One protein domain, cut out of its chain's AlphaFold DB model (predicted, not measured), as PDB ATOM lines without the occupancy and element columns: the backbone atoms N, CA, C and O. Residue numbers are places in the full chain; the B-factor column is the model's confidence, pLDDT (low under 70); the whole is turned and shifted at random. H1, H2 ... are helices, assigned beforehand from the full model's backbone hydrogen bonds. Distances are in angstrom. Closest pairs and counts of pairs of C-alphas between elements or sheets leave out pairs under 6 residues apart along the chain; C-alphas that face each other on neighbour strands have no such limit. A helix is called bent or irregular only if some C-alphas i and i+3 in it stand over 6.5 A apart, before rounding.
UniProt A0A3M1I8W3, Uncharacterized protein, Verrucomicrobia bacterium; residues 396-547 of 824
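Overview. This is residues 396 to 547 of the 824 residues of an uncharacterized protein of Verrucomicrobia bacterium (UniProt A0A3M1I8W3). This domain has little regular structure: it is a rounded mass of loops with four short helices spread along its longest axis, H1 and H2 toward one end, H3 on the same side but nearer the middle, and H4 toward the other end. Residues 454 to 529 wind through the middle. Of 152 printed residues, 29 are in named helices, in the order H1 H2 H3 H4, with no named strand; the class is all helix. It is compact, with a radius of gyration of the C-alphas of 16.3 A and spans of 45 by 37 by 32 A.

Arrangement. H1, residues 396 to 401, touches H2, residues 418 to 421; their closest C-alphas, of Asn 397 and Cys 418, are 6.1 A apart. H2 and H3, residues 445 to 453, are close but not clearly touching, the closest C-alphas, of Cys 421 and Ile 448, being 6.0 A apart. H4, residues 530 to 539, is apart from H1, H2 and H3. Every O i to N i+4 pair is within hydrogen-bond range in H1, 4 of 5 in H3 and 3 of 6 in H4; H2 is too short for such a pair.

Along the chain. H1 begins at C-alpha 396, (129.339, 114.717, 134.893). H3 is 11.9 A long. H4, 14.7 A long, is irregular, with C-alphas 531 and 534 8.7 A apart, and ends at C-alpha 539, (149.970, 84.198, 117.008).

Size, cuts and confidence. The printed part has no cut, and its three links are long. Confidence is under 70 at 27 residues, among them 405 to 415.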
ATOM      1  N   PRO A 396     128.561 115.767 134.224       83.25
ATOM      2  CA  PRO A 396     129.339 114.717 134.893       83.25
ATOM      3  C   PRO A 396     130.785 114.572 134.407       83.25
ATOM      4  O   PRO A 396     131.688 114.356 135.216       83.25
ATOM      5  N   ASN A 397     131.027 114.714 133.102       81.19
ATOM      6  CA  ASN A 397     132.362 114.579 132.533       81.19
ATOM      7  C   ASN A 397     133.220 115.795 132.887       81.19
ATOM      8  O   ASN A 397     134.394 115.625 133.211       81.19
ATOM      9  N   ASN A 398     132.654 117.009 132.884       83.06
ATOM     10  CA  ASN A 398     133.331 118.212 133.379       83.06
ATOM     11  C   ASN A 398     133.811 118.021 134.823       83.06
ATOM     12  O   ASN A 398     134.985 118.275 135.098       83.06
ATOM     13  N   LEU A 399     132.945 117.516 135.714       84.88
ATOM     14  CA  LEU A 399     133.289 117.240 137.114       84.88
ATOM     15  C   LEU A 399     134.462 116.258 137.222       84.88
ATOM     16  O   LEU A 399     135.480 116.592 137.831       84.88
ATOM     17  N   CYS A 400     134.380 115.096 136.565       82.19
ATOM     18  CA  CYS A 400     135.471 114.117 136.549       82.19
ATOM     19  C   CYS A 400     136.775 114.712 135.980       82.19
ATOM     20  O   CYS A 400     137.855 114.511 136.540       82.19
ATOM     21  N   ASN A 401     136.690 115.490 134.898       79.75
ATOM     22  CA  ASN A 401     137.841 116.082 134.215       79.75
ATOM     23  C   ASN A 401     138.561 117.175 135.016       79.75
ATOM     24  O   ASN A 401     139.710 117.480 134.694       79.75
ATOM     25  N   THR A 402     137.957 117.731 136.075       79.44
ATOM     26  CA  THR A 402     138.666 118.661 136.976       79.44
ATOM     27  C   THR A 402     139.899 118.020 137.626       79.44
ATOM     28  O   THR A 402     140.897 118.707 137.854       79.44
ATOM     29  N   CYS A 403     139.865 116.700 137.860       78.50
ATOM     30  CA  CYS A 403     140.968 115.926 138.433       78.50
ATOM     31  C   CYS A 403     141.534 114.867 137.468       78.50
ATOM     32  O   CYS A 403     142.749 114.681 137.413       78.50
ATOM     33  N   HIS A 404     140.694 114.204 136.667       77.94
ATOM     34  CA  HIS A 404     141.078 113.086 135.789       77.94
ATOM     35  C   HIS A 404     141.489 113.511 134.365       77.94
ATOM     36  O   HIS A 404     141.363 112.748 133.409       77.94
ATOM     37  N   ALA A 405     142.038 114.720 134.212       67.25
ATOM     38  CA  ALA A 405     142.365 115.331 132.918       67.25
ATOM     39  C   ALA A 405     143.350 114.538 132.024       67.25
ATOM     40  O   ALA A 405     143.462 114.825 130.836       67.25
ATOM     41  N   THR A 406     144.087 113.562 132.568       58.34
ATOM     42  CA  THR A 406     145.003 112.689 131.802       58.34
ATOM     43  C   THR A 406     144.357 111.398 131.297       58.34
ATOM     44  O   THR A 406     145.029 110.622 130.627       58.34
ATOM     45  N   THR A 407     143.103 111.121 131.657       56.53
ATOM     46  CA  THR A 407     142.460 109.821 131.406       56.53
ATOM     47  C   THR A 407     141.715 109.768 130.071       56.53
ATOM     48  O   THR A 407     141.334 108.682 129.658       56.53
ATOM     49  N   MET A 408     141.495 110.902 129.393       53.28
ATOM     50  CA  MET A 408     140.577 110.967 128.250       53.28
ATOM     51  C   MET A 408     141.146 111.708 127.033       53.28
ATOM     52  O   MET A 408     141.077 112.933 126.935       53.28
ATOM     53  N   ALA A 409     141.603 110.934 126.047       49.59
ATOM     54  CA  ALA A 409     141.332 111.257 124.653       49.59
ATOM     55  C   ALA A 409     139.943 110.677 124.338       49.59
ATOM     56  O   ALA A 409     139.742 109.467 124.365       49.59
ATOM     57  N   GLY A 410     138.941 111.540 124.157       49.34
ATOM     58  CA  GLY A 410     137.574 111.082 123.909       49.34
ATOM     59  C   GLY A 410     137.439 110.483 122.510       49.34
ATOM     60  O   GLY A 410     137.590 111.207 121.524       49.34
ATOM     61  N   ASP A 411     137.108 109.194 122.424       48.25
ATOM     62  CA  ASP A 411     136.723 108.541 121.171       48.25
ATOM     63  C   ASP A 411     135.393 109.128 120.653       48.25
ATOM     64  O   ASP A 411     134.367 109.016 121.331       48.25
ATOM     65  N   PRO A 412     135.354 109.716 119.440       50.44
ATOM     66  CA  PRO A 412     134.122 110.234 118.851       50.44
ATOM     67  C   PRO A 412     133.006 109.194 118.653       50.44
ATOM     68  O   PRO A 412     131.865 109.594 118.417       50.44
ATOM     69  N   ALA A 413     133.304 107.888 118.688       47.81
ATOM     70  CA  ALA A 413     132.296 106.834 118.569       47.81
ATOM     71  C   ALA A 413     131.509 106.600 119.872       47.81
ATOM     72  O   ALA A 413     130.325 106.264 119.805       47.81
ATOM     73  N   HIS A 414     132.121 106.844 121.035       60.03
ATOM     74  CA  HIS A 414     131.509 106.665 122.353       60.03
ATOM     75  C   HIS A 414     131.308 108.025 123.033       60.03
ATOM     76  O   HIS A 414     132.014 108.409 123.960       60.03
ATOM     77  N   ASN A 415     130.299 108.771 122.567       61.00
ATOM     78  CA  ASN A 415     129.810 109.987 123.231       61.00
ATOM     79  C   ASN A 415     128.978 109.611 124.481       61.00
ATOM     80  O   ASN A 415     127.772 109.859 124.542       61.00
ATOM     81  N   THR A 416     129.632 108.947 125.431       71.12
ATOM     82  CA  THR A 416     129.097 108.405 126.688       71.12
ATOM     83  C   THR A 416     129.688 109.152 127.877       71.12
ATOM     84  O   THR A 416     130.792 109.687 127.790       71.12
ATOM     85  N   ASN A 417     128.977 109.175 128.999       80.00
ATOM     86  CA  ASN A 417     129.482 109.776 130.227       80.00
ATOM     87  C   ASN A 417     130.384 108.797 130.985       80.00
ATOM     88  O   ASN A 417     130.155 107.588 130.953       80.00
ATOM     89  N   CYS A 418     131.325 109.309 131.784       83.44
ATOM     90  CA  CYS A 418     132.098 108.481 132.717       83.44
ATOM     91  C   CYS A 418     131.182 107.627 133.614       83.44
ATOM     92  O   CYS A 418     131.496 106.475 133.904       83.44
ATOM     93  N   SER A 419     130.029 108.184 134.004       83.56
ATOM     94  CA  SER A 419     129.009 107.546 134.846       83.56
ATOM     95  C   SER A 419     128.279 106.357 134.208       83.56
ATOM     96  O   SER A 419     127.550 105.658 134.905       83.56
ATOM     97  N   ASP A 420     128.425 106.149 132.898       84.69
ATOM     98  CA  ASP A 420     127.785 105.034 132.193       84.69
ATOM     99  C   ASP A 420     128.577 103.725 132.411       84.69
ATOM    100  O   ASP A 420     128.011 102.635 132.362       84.69
ATOM    101  N   CYS A 421     129.876 103.841 132.724       86.25
ATOM    102  CA  CYS A 421     130.770 102.727 133.064       86.25
ATOM    103  C   CYS A 421     131.187 102.731 134.547       86.25
ATOM    104  O   CYS A 421     131.364 101.674 135.151       86.25
ATOM    105  N   HIS A 422     131.357 103.910 135.148       86.31
ATOM    106  CA  HIS A 422     131.810 104.077 136.527       86.31
ATOM    107  C   HIS A 422     130.678 104.525 137.451       86.31
ATOM    108  O   HIS A 422     129.848 105.349 137.082       86.31
ATOM    109  N   HIS A 423     130.689 104.067 138.699       85.69
ATOM    110  CA  HIS A 423     129.887 104.666 139.759       85.69
ATOM    111  C   HIS A 423     130.805 105.516 140.646       85.69
ATOM    112  O   HIS A 423     131.663 104.952 141.324       85.69
ATOM    113  N   PRO A 424     130.662 106.855 140.684       81.56
ATOM    114  CA  PRO A 424     131.638 107.724 141.344       81.56
ATOM    115  C   PRO A 424     131.766 107.472 142.853       81.56
ATOM    116  O   PRO A 424     132.812 107.771 143.408       81.56
ATOM    117  N   HIS A 425     130.753 106.888 143.496       80.25
ATOM    118  CA  HIS A 425     130.761 106.525 144.920       80.25
ATOM    119  C   HIS A 425     131.040 105.030 145.184       80.25
ATOM    120  O   HIS A 425     130.793 104.554 146.287       80.25
ATOM    121  N   GLY A 426     131.481 104.273 144.173       78.69
ATOM    122  CA  GLY A 426     131.605 102.813 144.249       78.69
ATOM    123  C   GLY A 426     130.260 102.070 144.245       78.69
ATOM    124  O   GLY A 426     129.197 102.640 144.482       78.69
ATOM    125  N   VAL A 427     130.303 100.774 143.933       78.69
ATOM    126  CA  VAL A 427     129.175  99.842 144.096       78.69
ATOM    127  C   VAL A 427     129.721  98.567 144.721       78.69
ATOM    128  O   VAL A 427     130.666  97.981 144.187       78.69
ATOM    129  N   GLU A 428     129.106  98.126 145.821       79.06
ATOM    130  CA  GLU A 428     129.490  96.902 146.528       79.06
ATOM    131  C   GLU A 428     129.387  95.692 145.588       79.06
ATOM    132  O   GLU A 428     128.326  95.403 145.031       79.06
ATOM    133  N   ASN A 429     130.483  94.949 145.431       81.06
ATOM    134  CA  ASN A 429     130.508  93.755 144.600       81.06
ATOM    135  C   ASN A 429     129.709  92.625 145.285       81.06
ATOM    136  O   ASN A 429     130.138  92.126 146.333       81.06
ATOM    137  N   PRO A 430     128.605  92.120 144.691       82.38
ATOM    138  CA  PRO A 430     127.769  91.091 145.315       82.38
ATOM    139  C   PRO A 430     128.492  89.763 145.596       82.38
ATOM    140  O   PRO A 430     128.016  88.958 146.401       82.38
ATOM    141  N   ALA A 431     129.629  89.505 144.939       82.38
ATOM    142  CA  ALA A 431     130.466  88.332 145.185       82.38
ATOM    143  C   ALA A 431     131.400  88.490 146.403       82.38
ATOM    144  O   ALA A 431     131.840  87.483 146.966       82.38
ATOM    145  N   THR A 432     131.694  89.723 146.828       79.62
ATOM    146  CA  THR A 432     132.611  90.045 147.935       79.62
ATOM    147  C   THR A 432     132.045  91.163 148.818       79.62
ATOM    148  O   THR A 432     132.472  92.309 148.688       79.62
ATOM    149  N   PRO A 433     131.120  90.847 149.746       77.94
ATOM    150  CA  PRO A 433     130.484  91.857 150.586       77.94
ATOM    151  C   PRO A 433     131.481  92.711 151.383       77.94
ATOM    152  O   PRO A 433     132.423  92.180 151.982       77.94
ATOM    153  N   GLY A 434     131.249  94.022 151.407       71.06
ATOM    154  CA  GLY A 434     132.133  95.044 151.968       71.06
ATOM    155  C   GLY A 434     133.337  95.414 151.092       71.06
ATOM    156  O   GLY A 434     134.303  95.967 151.618       71.06
ATOM    157  N   VAL A 435     133.321  95.077 149.798       76.50
ATOM    158  CA  VAL A 435     134.352  95.453 148.817       76.50
ATOM    159  C   VAL A 435     133.672  95.897 147.526       76.50
ATOM    160  O   VAL A 435     132.925  95.121 146.932       76.50
ATOM    161  N   ASP A 436     133.956  97.115 147.073       78.50
ATOM    162  CA  ASP A 436     133.407  97.645 145.821       78.50
ATOM    163  C   ASP A 436     134.080  97.040 144.583       78.50
ATOM    164  O   ASP A 436     135.171  96.459 144.651       78.50
ATOM    165  N   PHE A 437     133.444  97.190 143.420       81.94
ATOM    166  CA  PHE A 437     134.086  96.852 142.153       81.94
ATOM    167  C   PHE A 437     135.385  97.667 141.944       81.94
ATOM    168  O   PHE A 437     135.411  98.878 142.198       81.94
ATOM    169  N   PRO A 438     136.481  97.033 141.472       79.50
ATOM    170  CA  PRO A 438     137.741  97.724 141.206       79.50
ATOM    171  C   PRO A 438     137.563  98.922 140.272       79.50
ATOM    172  O   PRO A 438     136.698  98.915 139.402       79.50
ATOM    173  N   HIS A 439     138.410  99.942 140.429       79.88
ATOM    174  CA  HIS A 439     138.389 101.160 139.605       79.88
ATOM    175  C   HIS A 439     137.041 101.907 139.585       79.88
ATOM    176  O   HIS A 439     136.782 102.662 138.650       79.88
ATOM    177  N   LEU A 440     136.209 101.725 140.621       81.88
ATOM    178  CA  LEU A 440     134.883 102.344 140.739       81.88
ATOM    179  C   LEU A 440     133.982 102.028 139.536       81.88
ATOM    180  O   LEU A 440     133.206 102.866 139.088       81.88
ATOM    181  N   LEU A 441     134.123 100.831 138.969       86.00
ATOM    182  CA  LEU A 441     133.237 100.325 137.926       86.00
ATOM    183  C   LEU A 441     131.816 100.141 138.494       86.00
ATOM    184  O   LEU A 441     131.644  99.775 139.654       86.00
ATOM    185  N   ALA A 442     130.783 100.416 137.695       87.62
ATOM    186  CA  ALA A 442     129.388 100.312 138.144       87.62
ATOM    187  C   ALA A 442     128.917  98.855 138.360       87.62
ATOM    188  O   ALA A 442     127.929  98.614 139.053       87.62
ATOM    189  N   GLN A 443     129.626  97.897 137.759       88.94
ATOM    190  CA  GLN A 443     129.445  96.446 137.858       88.94
ATOM    191  C   GLN A 443     130.762  95.756 137.442       88.94
ATOM    192  O   GLN A 443     131.794  96.422 137.324       88.94
ATOM    193  N   ASP A 444     130.775  94.437 137.225       87.12
ATOM    194  CA  ASP A 444     131.959  93.765 136.675       87.12
ATOM    195  C   ASP A 444     132.247  94.168 135.211       87.12
ATOM    196  O   ASP A 444     131.375  94.668 134.501       87.12
ATOM    197  N   GLU A 445     133.495  93.973 134.768       86.12
ATOM    198  CA  GLU A 445     133.983  94.431 133.454       86.12
ATOM    199  C   GLU A 445     133.147  93.895 132.285       86.12
ATOM    200  O   GLU A 445     132.735  94.670 131.419       86.12
ATOM    201  N   ALA A 446     132.814  92.602 132.308       83.44
ATOM    202  CA  ALA A 446     131.986  91.987 131.282       83.44
ATOM    203  C   ALA A 446     130.546  92.521 131.328       83.44
ATOM    204  O   ALA A 446     129.971  92.788 130.273       83.44
ATOM    205  N   GLY A 447     129.978  92.724 132.522       85.19
ATOM    206  CA  GLY A 447     128.665  93.348 132.710       85.19
ATOM    207  C   GLY A 447     128.555  94.726 132.052       85.19
ATOM    208  O   GLY A 447     127.654  94.939 131.241       85.19
ATOM    209  N   ILE A 448     129.515  95.628 132.310       87.62
ATOM    210  CA  ILE A 448     129.539  96.984 131.719       87.62
ATOM    211  C   ILE A 448     129.535  96.913 130.197       87.62
ATOM    212  O   ILE A 448     128.747  97.590 129.537       87.62
ATOM    213  N   CYS A 449     130.409  96.083 129.626       85.25
ATOM    214  CA  CYS A 449     130.470  95.937 128.182       85.25
ATOM    215  C   CYS A 449     129.164  95.345 127.631       85.25
ATOM    216  O   CYS A 449     128.640  95.856 126.644       85.25
ATOM    217  N   LEU A 450     128.605  94.302 128.248       83.81
ATOM    218  CA  LEU A 450     127.447  93.571 127.720       83.81
ATOM    219  C   LEU A 450     126.104  94.298 127.875       83.81
ATOM    220  O   LEU A 450     125.207  94.042 127.066       83.81
ATOM    221  N   ASP A 451     125.965  95.252 128.799       84.25
ATOM    222  CA  ASP A 451     124.797  96.149 128.837       84.25
ATOM    223  C   ASP A 451     124.594  96.871 127.489       84.25
ATOM    224  O   ASP A 451     123.462  97.020 127.017       84.25
ATOM    225  N   CYS A 452     125.695  97.207 126.802       80.88
ATOM    226  CA  CYS A 452     125.694  97.834 125.476       80.88
ATOM    227  C   CYS A 452     126.037  96.874 124.313       80.88
ATOM    228  O   CYS A 452     125.503  97.042 123.217       80.88
ATOM    229  N   HIS A 453     126.881  95.856 124.519       81.69
ATOM    230  CA  HIS A 453     127.482  94.998 123.473       81.69
ATOM    231  C   HIS A 453     126.981  93.535 123.462       81.69
ATOM    232  O   HIS A 453     127.685  92.614 123.039       81.69
ATOM    233  N   ASN A 454     125.743  93.298 123.901       77.81
ATOM    234  CA  ASN A 454     125.085  91.984 123.842       77.81
ATOM    235  C   ASN A 454     124.608  91.578 122.431       77.81
ATOM    236  O   ASN A 454     124.608  92.362 121.480       77.81
ATOM    237  N   THR A 455     124.099  90.350 122.304       72.00
ATOM    238  CA  THR A 455     123.565  89.787 121.046       72.00
ATOM    239  C   THR A 455     122.393  90.554 120.411       72.00
ATOM    240  O   THR A 455     122.043  90.284 119.257       72.00
ATOM    241  N   THR A 456     121.768  91.505 121.118       71.56
ATOM    242  CA  THR A 456     120.581  92.249 120.656       71.56
ATOM    243  C   THR A 456     120.828  93.730 120.360       71.56
ATOM    244  O   THR A 456     119.934  94.385 119.816       71.56
ATOM    245  N   SER A 457     122.030  94.240 120.640       66.88
ATOM    246  CA  SER A 457     122.397  95.653 120.505       66.88
ATOM    247  C   SER A 457     122.308  96.198 119.068       66.88
ATOM    248  O   SER A 457     122.270  95.452 118.076       66.88
ATOM    249  N   THR A 458     122.224  97.529 118.956       56.41
ATOM    250  CA  THR A 458     122.195  98.277 117.688       56.41
ATOM    251  C   THR A 458     122.996  99.584 117.820       56.41
ATOM    252  O   THR A 458     122.685 100.329 118.752       56.41
ATOM    253  N   PRO A 459     123.923  99.939 116.902       56.12
ATOM    254  CA  PRO A 459     124.243  99.275 115.630       56.12
ATOM    255  C   PRO A 459     124.752  97.836 115.777       56.12
ATOM    256  O   PRO A 459     125.173  97.415 116.845       56.12
ATOM    257  N   VAL A 460     124.618  97.056 114.706       51.34
ATOM    258  CA  VAL A 460     124.752  95.586 114.725       51.34
ATOM    259  C   VAL A 460     126.220  95.121 114.759       51.34
ATOM    260  O   VAL A 460     126.491  93.949 115.008       51.34
ATOM    261  N   ASP A 461     127.159  96.044 114.556       51.62
ATOM    262  CA  ASP A 461     128.543  95.754 114.167       51.62
ATOM    263  C   ASP A 461     129.415  95.169 115.299       51.62
ATOM    264  O   ASP A 461     130.453  94.573 115.021       51.62
ATOM    265  N   ILE A 462     128.994  95.285 116.568       60.97
ATOM    266  CA  ILE A 462     129.699  94.724 117.738       60.97
ATOM    267  C   ILE A 462     128.717  93.921 118.602       60.97
ATOM    268  O   ILE A 462     128.307  94.339 119.685       60.97
ATOM    269  N   ARG A 463     128.323  92.751 118.092       70.50
ATOM    270  CA  ARG A 463     127.620  91.721 118.867       70.50
ATOM    271  C   ARG A 463     128.609  90.658 119.314       70.50
ATOM    272  O   ARG A 463     129.366  90.153 118.486       70.50
ATOM    273  N   VAL A 464     128.553  90.296 120.589       73.75
ATOM    274  CA  VAL A 464     129.342  89.219 121.202       73.75
ATOM    275  C   VAL A 464     128.424  88.040 121.523       73.75
ATOM    276  O   VAL A 464     127.257  88.251 121.846       73.75
ATOM    277  N   ASP A 465     128.921  86.802 121.437       70.12
ATOM    278  CA  ASP A 465     128.168  85.633 121.908       70.12
ATOM    279  C   ASP A 465     128.155  85.549 123.446       70.12
ATOM    280  O   ASP A 465     129.063  84.999 124.071       70.12
ATOM    281  N   ASP A 466     127.091  86.088 124.042       65.62
ATOM    282  CA  ASP A 466     126.801  86.056 125.482       65.62
ATOM    283  C   ASP A 466     126.286  84.688 125.991       65.62
ATOM    284  O   ASP A 466     126.233  84.453 127.200       65.62
ATOM    285  N   ALA A 467     125.941  83.756 125.094       63.34
ATOM    286  CA  ALA A 467     125.346  82.460 125.429       63.34
ATOM    287  C   ALA A 467     126.337  81.287 125.326       63.34
ATOM    288  O   ALA A 467     126.248  80.320 126.088       63.34
ATOM    289  N   THR A 468     127.287  81.365 124.393       67.56
ATOM    290  CA  THR A 468     128.431  80.455 124.263       67.56
ATOM    291  C   THR A 468     129.700  81.259 123.974       67.56
ATOM    292  O   THR A 468     129.949  81.556 122.807       67.56
ATOM    293  N   PRO A 469     130.518  81.588 124.998       67.12
ATOM    294  CA  PRO A 469     131.684  82.448 124.828       67.12
ATOM    295  C   PRO A 469     132.585  81.991 123.682       67.12
ATOM    296  O   PRO A 469     132.922  80.808 123.562       67.12
ATOM    297  N   ALA A 470     132.982  82.946 122.841       80.12
ATOM    298  CA  ALA A 470     133.979  82.708 121.810       80.12
ATOM    299  C   ALA A 470     135.308  82.258 122.433       80.12
ATOM    300  O   ALA A 470     135.591  82.537 123.597       80.12
ATOM    301  N   LEU A 471     136.155  81.581 121.655       85.94
ATOM    302  CA  LEU A 471     137.379  80.954 122.172       85.94
ATOM    303  C   LEU A 471     138.314  81.932 122.909       85.94
ATOM    304  O   LEU A 471     138.959  81.549 123.881       85.94
ATOM    305  N   HIS A 472     138.365  83.188 122.462       87.31
ATOM    306  CA  HIS A 472     139.175  84.242 123.079       87.31
ATOM    307  C   HIS A 472     138.554  84.837 124.350       87.31
ATOM    308  O   HIS A 472     139.264  85.511 125.082       87.31
ATOM    309  N   LEU A 473     137.273  84.567 124.622       85.69
ATOM    310  CA  LEU A 473     136.505  85.059 125.774       85.69
ATOM    311  C   LEU A 473     136.293  83.976 126.854       85.69
ATOM    312  O   LEU A 473     135.690  84.228 127.893       85.69
ATOM    313  N   ASP A 474     136.793  82.752 126.643       85.19
ATOM    314  CA  ASP A 474     136.833  81.720 127.685       85.19
ATOM    315  C   ASP A 474     138.022  81.972 128.626       85.19
ATOM    316  O   ASP A 474     139.165  81.636 128.309       85.19
ATOM    317  N   ALA A 475     137.750  82.501 129.822       83.38
ATOM    318  CA  ALA A 475     138.753  82.762 130.858       83.38
ATOM    319  C   ALA A 475     139.604  81.536 131.266       83.38
ATOM    320  O   ALA A 475     140.705  81.690 131.805       83.38
ATOM    321  N   ALA A 476     139.142  80.306 131.003       84.81
ATOM    322  CA  ALA A 476     139.917  79.090 131.246       84.81
ATOM    323  C   ALA A 476     140.936  78.773 130.131       84.81
ATOM    324  O   ALA A 476     141.893  78.033 130.383       84.81
ATOM    325  N   GLN A 477     140.745  79.306 128.919       82.69
ATOM    326  CA  GLN A 477     141.548  79.003 127.723       82.69
ATOM    327  C   GLN A 477     142.316  80.212 127.172       82.69
ATOM    328  O   GLN A 477     143.381  80.029 126.582       82.69
ATOM    329  N   ALA A 478     141.816  81.428 127.391       86.38
ATOM    330  CA  ALA A 478     142.403  82.660 126.889       86.38
ATOM    331  C   ALA A 478     143.813  82.938 127.448       86.38
ATOM    332  O   ALA A 478     144.160  82.624 128.600       86.38
ATOM    333  N   ALA A 479     144.633  83.561 126.602       89.88
ATOM    334  CA  ALA A 479     145.893  84.172 126.998       89.88
ATOM    335  C   ALA A 479     145.645  85.546 127.644       89.88
ATOM    336  O   ALA A 479     144.592  86.148 127.456       89.88
ATOM    337  N   LEU A 480     146.631  86.032 128.397       92.00
ATOM    338  CA  LEU A 480     146.720  87.452 128.748       92.00
ATOM    339  C   LEU A 480     147.405  88.208 127.609       92.00
ATOM    340  O   LEU A 480     148.193  87.607 126.872       92.00
ATOM    341  N   TRP A 481     147.148  89.512 127.510       92.81
ATOM    342  CA  TRP A 481     147.843  90.379 126.563       92.81
ATOM    343  C   TRP A 481     149.364  90.320 126.807       92.81
ATOM    344  O   TRP A 481     149.815  90.656 127.906       92.81
ATOM    345  N   PRO A 482     150.184  89.885 125.833       92.62
ATOM    346  CA  PRO A 482     151.614  89.662 126.055       92.62
ATOM    347  C   PRO A 482     152.441  90.958 126.041       92.62
ATOM    348  O   PRO A 482     153.627  90.916 126.367       92.62
ATOM    349  N   GLY A 483     151.816  92.094 125.716       90.50
ATOM    350  CA  GLY A 483     152.461  93.378 125.455       90.50
ATOM    351  C   GLY A 483     152.532  93.664 123.953       90.50
ATOM    352  O   GLY A 483     152.670  92.732 123.163       90.50
ATOM    353  N   GLY A 484     152.418  94.938 123.571       87.81
ATOM    354  CA  GLY A 484     152.474  95.378 122.174       87.81
ATOM    355  C   GLY A 484     153.825  95.088 121.514       87.81
ATOM    356  O   GLY A 484     154.868  95.061 122.174       87.81
ATOM    357  N   GLN A 485     153.799  94.831 120.204       85.38
ATOM    358  CA  GLN A 485     154.972  94.391 119.431       85.38
ATOM    359  C   GLN A 485     155.115  95.073 118.063       85.38
ATOM    360  O   GLN A 485     156.229  95.197 117.548       85.38
ATOM    361  N   TYR A 486     154.010  95.517 117.466       80.94
ATOM    362  CA  TYR A 486     153.925  95.971 116.074       80.94
ATOM    363  C   TYR A 486     153.689  97.476 115.918       80.94
ATOM    364  O   TYR A 486     153.625  97.980 114.797       80.94
ATOM    365  N   GLY A 487     153.645  98.204 117.030       75.31
ATOM    366  CA  GLY A 487     153.544  99.661 117.057       75.31
ATOM    367  C   GLY A 487     153.010 100.187 118.380       75.31
ATOM    368  O   GLY A 487     153.331 101.313 118.738       75.31
ATOM    369  N   SER A 488     152.263  99.360 119.115       81.62
ATOM    370  CA  SER A 488     151.710  99.725 120.414       81.62
ATOM    371  C   SER A 488     152.743  99.618 121.536       81.62
ATOM    372  O   SER A 488     153.473  98.632 121.629       81.62
ATOM    373  N   ASP A 489     152.735 100.597 122.442       83.38
ATOM    374  CA  ASP A 489     153.454 100.551 123.723       83.38
ATOM    375  C   ASP A 489     152.650  99.819 124.831       83.38
ATOM    376  O   ASP A 489     153.061  99.811 125.998       83.38
ATOM    377  N   ALA A 490     151.496  99.211 124.502       85.75
ATOM    378  CA  ALA A 490     150.582  98.601 125.473       85.75
ATOM    379  C   ALA A 490     151.309  97.568 126.354       85.75
ATOM    380  O   ALA A 490     151.803  96.562 125.834       85.75
ATOM    381  N   PRO A 491     151.392  97.781 127.682       88.75
ATOM    382  CA  PRO A 491     152.192  96.934 128.555       88.75
ATOM    383  C   PRO A 491     151.600  95.528 128.654       88.75
ATOM    384  O   PRO A 491     150.388  95.348 128.571       88.75
ATOM    385  N   GLN A 492     152.461  94.536 128.889       91.88
ATOM    386  CA  GLN A 492     152.036  93.170 129.181       91.88
ATOM    387  C   GLN A 492     151.046  93.142 130.354       91.88
ATOM    388  O   GLN A 492     151.348  93.665 131.431       91.88
ATOM    389  N   ASP A 493     149.916  92.462 130.169       91.06
ATOM    390  CA  ASP A 493     148.996  92.184 131.263       91.06
ATOM    391  C   ASP A 493     149.492  90.989 132.091       91.06
ATOM    392  O   ASP A 493     149.999  89.986 131.578       91.06
ATOM    393  N   THR A 494     149.370  91.120 133.407       91.88
ATOM    394  CA  THR A 494     149.824  90.131 134.386       91.88
ATOM    395  C   THR A 494     148.734  89.714 135.369       91.88
ATOM    396  O   THR A 494     148.990  88.800 136.157       91.88
ATOM    397  N   ASP A 495     147.535  90.310 135.321       89.31
ATOM    398  CA  ASP A 495     146.423  89.917 136.189       89.31
ATOM    399  C   ASP A 495     145.667  88.716 135.590       89.31
ATOM    400  O   ASP A 495     145.047  88.839 134.532       89.31
ATOM    401  N   PRO A 496     145.659  87.534 136.239       87.56
ATOM    402  CA  PRO A 496     144.920  86.377 135.744       87.56
ATOM    403  C   PRO A 496     143.406  86.595 135.617       87.56
ATOM    404  O   PRO A 496     142.769  85.809 134.916       87.56
ATOM    405  N   ALA A 497     142.832  87.604 136.285       83.88
ATOM    406  CA  ALA A 497     141.416  87.948 136.187       83.88
ATOM    407  C   ALA A 497     141.029  88.509 134.810       83.88
ATOM    408  O   ALA A 497     139.883  88.354 134.404       83.88
ATOM    409  N   HIS A 498     141.973  89.096 134.065       88.00
ATOM    410  CA  HIS A 498     141.705  89.666 132.740       88.00
ATOM    411  C   HIS A 498     141.712  88.625 131.610       88.00
ATOM    412  O   HIS A 498     141.488  88.965 130.453       88.00
ATOM    413  N   LYS A 499     141.940  87.337 131.899       88.31
ATOM    414  CA  LYS A 499     141.863  86.291 130.871       88.31
ATOM    415  C   LYS A 499     140.466  86.220 130.269       88.31
ATOM    416  O   LYS A 499     139.513  85.893 130.964       88.31
ATOM    417  N   GLY A 500     140.371  86.461 128.965       86.88
ATOM    418  CA  GLY A 500     139.097  86.461 128.248       86.88
ATOM    419  C   GLY A 500     138.210  87.673 128.537       86.88
ATOM    420  O   GLY A 500     137.095  87.726 128.026       86.88
ATOM    421  N   ALA A 501     138.706  88.646 129.305       88.94
ATOM    422  CA  ALA A 501     138.077  89.949 129.470       88.94
ATOM    423  C   ALA A 501     138.186  90.752 128.167       88.94
ATOM    424  O   ALA A 501     139.181  90.631 127.437       88.94
ATOM    425  N   CYS A 502     137.203  91.609 127.889       88.62
ATOM    426  CA  CYS A 502     137.190  92.466 126.703       88.62
ATOM    427  C   CYS A 502     138.430  93.375 126.662       88.62
ATOM    428  O   CYS A 502     139.017  93.580 125.593       88.62
ATOM    429  N   ILE A 503     138.906  93.820 127.830       88.06
ATOM    430  CA  ILE A 503     140.132  94.620 127.974       88.06
ATOM    431  C   ILE A 503     141.447  93.912 127.583       88.06
ATOM    432  O   ILE A 503     142.496  94.552 127.553       88.06
ATOM    433  N   THR A 504     141.419  92.617 127.235       89.50
ATOM    434  CA  THR A 504     142.581  91.921 126.635       89.50
ATOM    435  C   THR A 504     142.906  92.459 125.240       89.50
ATOM    436  O   THR A 504     144.064  92.452 124.825       89.50
ATOM    437  N   CYS A 505     141.881  92.899 124.504       89.38
ATOM    438  CA  CYS A 505     142.005  93.419 123.141       89.38
ATOM    439  C   CYS A 505     141.554  94.877 123.021       89.38
ATOM    440  O   CYS A 505     142.021  95.571 122.120       89.38
ATOM    441  N   HIS A 506     140.680  95.344 123.916       88.81
ATOM    442  CA  HIS A 506     140.170  96.711 123.926       88.81
ATOM    443  C   HIS A 506     140.739  97.550 125.076       88.81
ATOM    444  O   HIS A 506     141.143  97.048 126.121       88.81
ATOM    445  N   ARG A 507     140.727  98.870 124.916       86.69
ATOM    446  CA  ARG A 507     141.102  99.843 125.932       86.69
ATOM    447  C   ARG A 507     140.024 100.929 125.997       86.69
ATOM    448  O   ARG A 507     140.047 101.835 125.174       86.69
ATOM    449  N   PRO A 508     139.089 100.884 126.967       81.81
ATOM    450  CA  PRO A 508     137.887 101.729 126.958       81.81
ATOM    451  C   PRO A 508     138.154 103.242 127.060       81.81
ATOM    452  O   PRO A 508     137.266 104.035 126.782       81.81
ATOM    453  N   HIS A 509     139.377 103.641 127.422       79.56
ATOM    454  CA  HIS A 509     139.831 105.035 127.496       79.56
ATOM    455  C   HIS A 509     140.795 105.430 126.360       79.56
ATOM    456  O   HIS A 509     141.493 106.434 126.475       79.56
ATOM    457  N   GLY A 510     140.880 104.617 125.303       76.31
ATOM    458  CA  GLY A 510     141.854 104.778 124.226       76.31
ATOM    459  C   GLY A 510     143.230 104.186 124.551       76.31
ATOM    460  O   GLY A 510     143.587 103.943 125.711       76.31
ATOM    461  N   TYR A 511     143.995 103.916 123.496       76.25
ATOM    462  CA  TYR A 511     145.426 103.651 123.563       76.25
ATOM    463  C   TYR A 511     146.097 104.387 122.398       76.25
ATOM    464  O   TYR A 511     145.764 104.116 121.242       76.25
ATOM    465  N   GLU A 512     147.014 105.313 122.707       71.88
ATOM    466  CA  GLU A 512     147.648 106.186 121.711       71.88
ATOM    467  C   GLU A 512     148.387 105.359 120.651       71.88
ATOM    468  O   GLU A 512     149.169 104.472 120.992       71.88
ATOM    469  N   ASP A 513     148.171 105.686 119.376       68.62
ATOM    470  CA  ASP A 513     148.942 105.159 118.253       68.62
ATOM    471  C   ASP A 513     150.262 105.947 118.107       68.62
ATOM    472  O   ASP A 513     150.246 107.098 117.652       68.62
ATOM    473  N   PRO A 514     151.439 105.360 118.404       70.06
ATOM    474  CA  PRO A 514     152.709 106.080 118.314       70.06
ATOM    475  C   PRO A 514     153.113 106.433 116.872       70.06
ATOM    476  O   PRO A 514     154.005 107.264 116.668       70.06
ATOM    477  N   ALA A 515     152.472 105.837 115.855       66.94
ATOM    478  CA  ALA A 515     152.628 106.231 114.455       66.94
ATOM    479  C   ALA A 515     151.788 107.472 114.090       66.94
ATOM    480  O   ALA A 515     152.159 108.209 113.168       66.94
ATOM    481  N   HIS A 516     150.715 107.747 114.840       68.50
ATOM    482  CA  HIS A 516     149.823 108.894 114.670       68.50
ATOM    483  C   HIS A 516     149.594 109.622 116.016       68.50
ATOM    484  O   HIS A 516     148.510 109.533 116.593       68.50
ATOM    485  N   PRO A 517     150.593 110.380 116.520       65.06
ATOM    486  CA  PRO A 517     150.527 110.998 117.846       65.06
ATOM    487  C   PRO A 517     149.287 111.876 118.041       65.06
ATOM    488  O   PRO A 517     149.014 112.768 117.228       65.06
ATOM    489  N   GLY A 518     148.570 111.653 119.144       62.62
ATOM    490  CA  GLY A 518     147.287 112.300 119.435       62.62
ATOM    491  C   GLY A 518     146.048 111.667 118.779       62.62
ATOM    492  O   GLY A 518     145.006 112.322 118.735       62.62
ATOM    493  N   THR A 519     146.133 110.429 118.279       68.50
ATOM    494  CA  THR A 519     144.965 109.586 117.961       68.50
ATOM    495  C   THR A 519     145.117 108.200 118.573       68.50
ATOM    496  O   THR A 519     146.218 107.655 118.567       68.50
ATOM    497  N   ASP A 520     144.022 107.624 119.063       72.94
ATOM    498  CA  ASP A 520     143.983 106.239 119.538       72.94
ATOM    499  C   ASP A 520     143.759 105.242 118.393       72.94
ATOM    500  O   ASP A 520     143.241 105.599 117.327       72.94
ATOM    501  N   TYR A 521     144.091 103.969 118.624       72.75
ATOM    502  CA  TYR A 521     143.733 102.898 117.694       72.75
ATOM    503  C   TYR A 521     142.212 102.789 117.495       72.75
ATOM    504  O   TYR A 521     141.415 102.853 118.436       72.75
ATOM    505  N   ALA A 522     141.805 102.571 116.240       76.75
ATOM    506  CA  ALA A 522     140.404 102.405 115.869       76.75
ATOM    507  C   ALA A 522     139.739 101.253 116.644       76.75
ATOM    508  O   ALA A 522     140.376 100.246 116.946       76.75
ATOM    509  N   HIS A 523     138.441 101.394 116.933       80.06
ATOM    510  CA  HIS A 523     137.664 100.446 117.748       80.06
ATOM    511  C   HIS A 523     138.231 100.227 119.163       80.06
ATOM    512  O   HIS A 523     138.005  99.176 119.768       80.06
ATOM    513  N   LEU A 524     138.945 101.232 119.690       82.19
ATOM    514  CA  LEU A 524     139.548 101.217 121.019       82.19
ATOM    515  C   LEU A 524     140.464 100.004 121.224       82.19
ATOM    516  O   LEU A 524     140.433  99.394 122.283       82.19
ATOM    517  N   LEU A 525     141.227  99.588 120.212       87.56
ATOM    518  CA  LEU A 525     142.096  98.415 120.330       87.56
ATOM    519  C   LEU A 525     143.384  98.726 121.107       87.56
ATOM    520  O   LEU A 525     143.871  99.853 121.113       87.56
ATOM    521  N   VAL A 526     143.972  97.711 121.743       88.38
ATOM    522  CA  VAL A 526     145.299  97.828 122.383       88.38
ATOM    523  C   VAL A 526     146.454  97.822 121.376       88.38
ATOM    524  O   VAL A 526     147.582  98.125 121.755       88.38
ATOM    525  N   GLU A 527     146.201  97.475 120.112       87.69
ATOM    526  CA  GLU A 527     147.173  97.482 119.013       87.69
ATOM    527  C   GLU A 527     146.460  97.560 117.649       87.69
ATOM    528  O   GLU A 527     145.274  97.239 117.543       87.69
ATOM    529  N   ASP A 528     147.174  97.980 116.602       84.75
ATOM    530  CA  ASP A 528     146.642  98.096 115.241       84.75
ATOM    531  C   ASP A 528     146.114  96.743 114.711       84.75
ATOM    532  O   ASP A 528     146.733  95.687 114.869       84.75
ATOM    533  N   MET A 529     144.964  96.764 114.035       81.38
ATOM    534  CA  MET A 529     144.413  95.596 113.334       81.38
ATOM    535  C   MET A 529     144.972  95.466 111.903       81.38
ATOM    536  O   MET A 529     144.835  94.422 111.264       81.38
ATOM    537  N   SER A 530     145.627  96.502 111.372       78.19
ATOM    538  CA  SER A 530     146.135  96.532 109.998       78.19
ATOM    539  C   SER A 530     147.130  95.400 109.735       78.19
ATOM    540  O   SER A 530     148.175  95.287 110.370       78.19
ATOM    541  N   ASN A 531     146.842  94.571 108.731       78.69
ATOM    542  CA  ASN A 531     147.581  93.340 108.416       78.69
ATOM    543  C   ASN A 531     147.543  92.285 109.545       78.69
ATOM    544  O   ASN A 531     148.401  91.404 109.591       78.69
ATOM    545  N   GLY A 532     146.550  92.358 110.439       85.25
ATOM    546  CA  GLY A 532     146.326  91.410 111.530       85.25
ATOM    547  C   GLY A 532     147.292  91.542 112.710       85.25
ATOM    548  O   GLY A 532     147.474  90.564 113.432       85.25
ATOM    549  N   GLN A 533     147.936  92.700 112.901       88.06
ATOM    550  CA  GLN A 533     148.998  92.894 113.901       88.06
ATOM    551  C   GLN A 533     148.567  92.542 115.336       88.06
ATOM    552  O   GLN A 533     149.230  91.707 115.947       88.06
ATOM    553  N   LEU A 534     147.413  93.032 115.811       90.62
ATOM    554  CA  LEU A 534     146.797  92.622 117.086       90.62
ATOM    555  C   LEU A 534     146.745  91.089 117.264       90.62
ATOM    556  O   LEU A 534     147.006  90.565 118.346       90.62
ATOM    557  N   CYS A 535     146.410  90.350 116.202       90.69
ATOM    558  CA  CYS A 535     146.373  88.889 116.238       90.69
ATOM    559  C   CYS A 535     147.785  88.289 116.270       90.69
ATOM    560  O   CYS A 535     148.022  87.321 116.990       90.69
ATOM    561  N   LEU A 536     148.719  88.839 115.488       90.62
ATOM    562  CA  LEU A 536     150.095  88.346 115.383       90.62
ATOM    563  C   LEU A 536     150.866  88.487 116.700       90.62
ATOM    564  O   LEU A 536     151.577  87.553 117.045       90.62
ATOM    565  N   THR A 537     150.613  89.533 117.489       91.69
ATOM    566  CA  THR A 537     151.130  89.692 118.865       91.69
ATOM    567  C   THR A 537     150.852  88.479 119.761       91.69
ATOM    568  O   THR A 537     151.640  88.157 120.653       91.69
ATOM    569  N   CYS A 538     149.765  87.747 119.491       92.25
ATOM    570  CA  CYS A 538     149.478  86.457 120.116       92.25
ATOM    571  C   CYS A 538     149.924  85.238 119.287       92.25
ATOM    572  O   CYS A 538     150.282  84.220 119.879       92.25
ATOM    573  N   HIS A 539     149.881  85.321 117.954       91.38
ATOM    574  CA  HIS A 539     149.970  84.198 117.008       91.38
ATOM    575  C   HIS A 539     151.255  84.130 116.155       91.38
ATOM    576  O   HIS A 539     151.256  83.488 115.102       91.38
ATOM    577  N   ASP A 540     152.349  84.762 116.565       89.50
ATOM    578  CA  ASP A 540     153.668  84.610 115.937       89.50
ATOM    579  C   ASP A 540     154.583  83.623 116.699       89.50
ATOM    580  O   ASP A 540     154.108  82.731 117.406       89.50
ATOM    581  N   SER A 541     155.902  83.711 116.489       88.94
ATOM    582  CA  SER A 541     156.894  82.839 117.128       88.94
ATOM    583  C   SER A 541     157.268  83.219 118.564       88.94
ATOM    584  O   SER A 541     157.853  82.385 119.259       88.94
ATOM    585  N   ASP A 542     156.987  84.455 118.984       87.06
ATOM    586  CA  ASP A 542     157.336  85.002 120.301       87.06
ATOM    587  C   ASP A 542     156.089  85.190 121.201       87.06
ATOM    588  O   ASP A 542     156.215  85.290 122.426       87.06
ATOM    589  N   GLY A 543     154.887  85.172 120.614       88.25
ATOM    590  CA  GLY A 543     153.598  85.237 121.298       88.25
ATOM    591  C   GLY A 543     153.158  83.957 122.047       88.25
ATOM    592  O   GLY A 543     153.744  82.881 121.910       88.25
ATOM    593  N   PRO A 544     152.100  84.050 122.878       90.06
ATOM    594  CA  PRO A 544     151.574  82.951 123.699       90.06
ATOM    595  C   PRO A 544     150.891  81.789 122.954       90.06
ATOM    596  O   PRO A 544     150.635  80.757 123.585       90.06
ATOM    597  N   ALA A 545     150.534  81.912 121.670       88.56
ATOM    598  CA  ALA A 545     149.821  80.848 120.963       88.56
ATOM    599  C   ALA A 545     150.715  79.634 120.654       88.56
ATOM    600  O   ALA A 545     151.908  79.733 120.393       88.56
ATOM    601  N   THR A 546     150.112  78.444 120.583       83.38
ATOM    602  CA  THR A 546     150.837  77.211 120.216       83.38
ATOM    603  C   THR A 546     151.131  77.082 118.716       83.38
ATOM    604  O   THR A 546     151.736  76.093 118.302       83.38
ATOM    605  N   ALA A 547     150.638  78.012 117.896       84.25
ATOM    606  CA  ALA A 547     150.708  77.973 116.442       84.25
ATOM    607  C   ALA A 547     151.134  79.342 115.895       84.25
ATOM    608  O   ALA A 547     150.371  80.301 115.977       84.25
TER     609      ALA A 547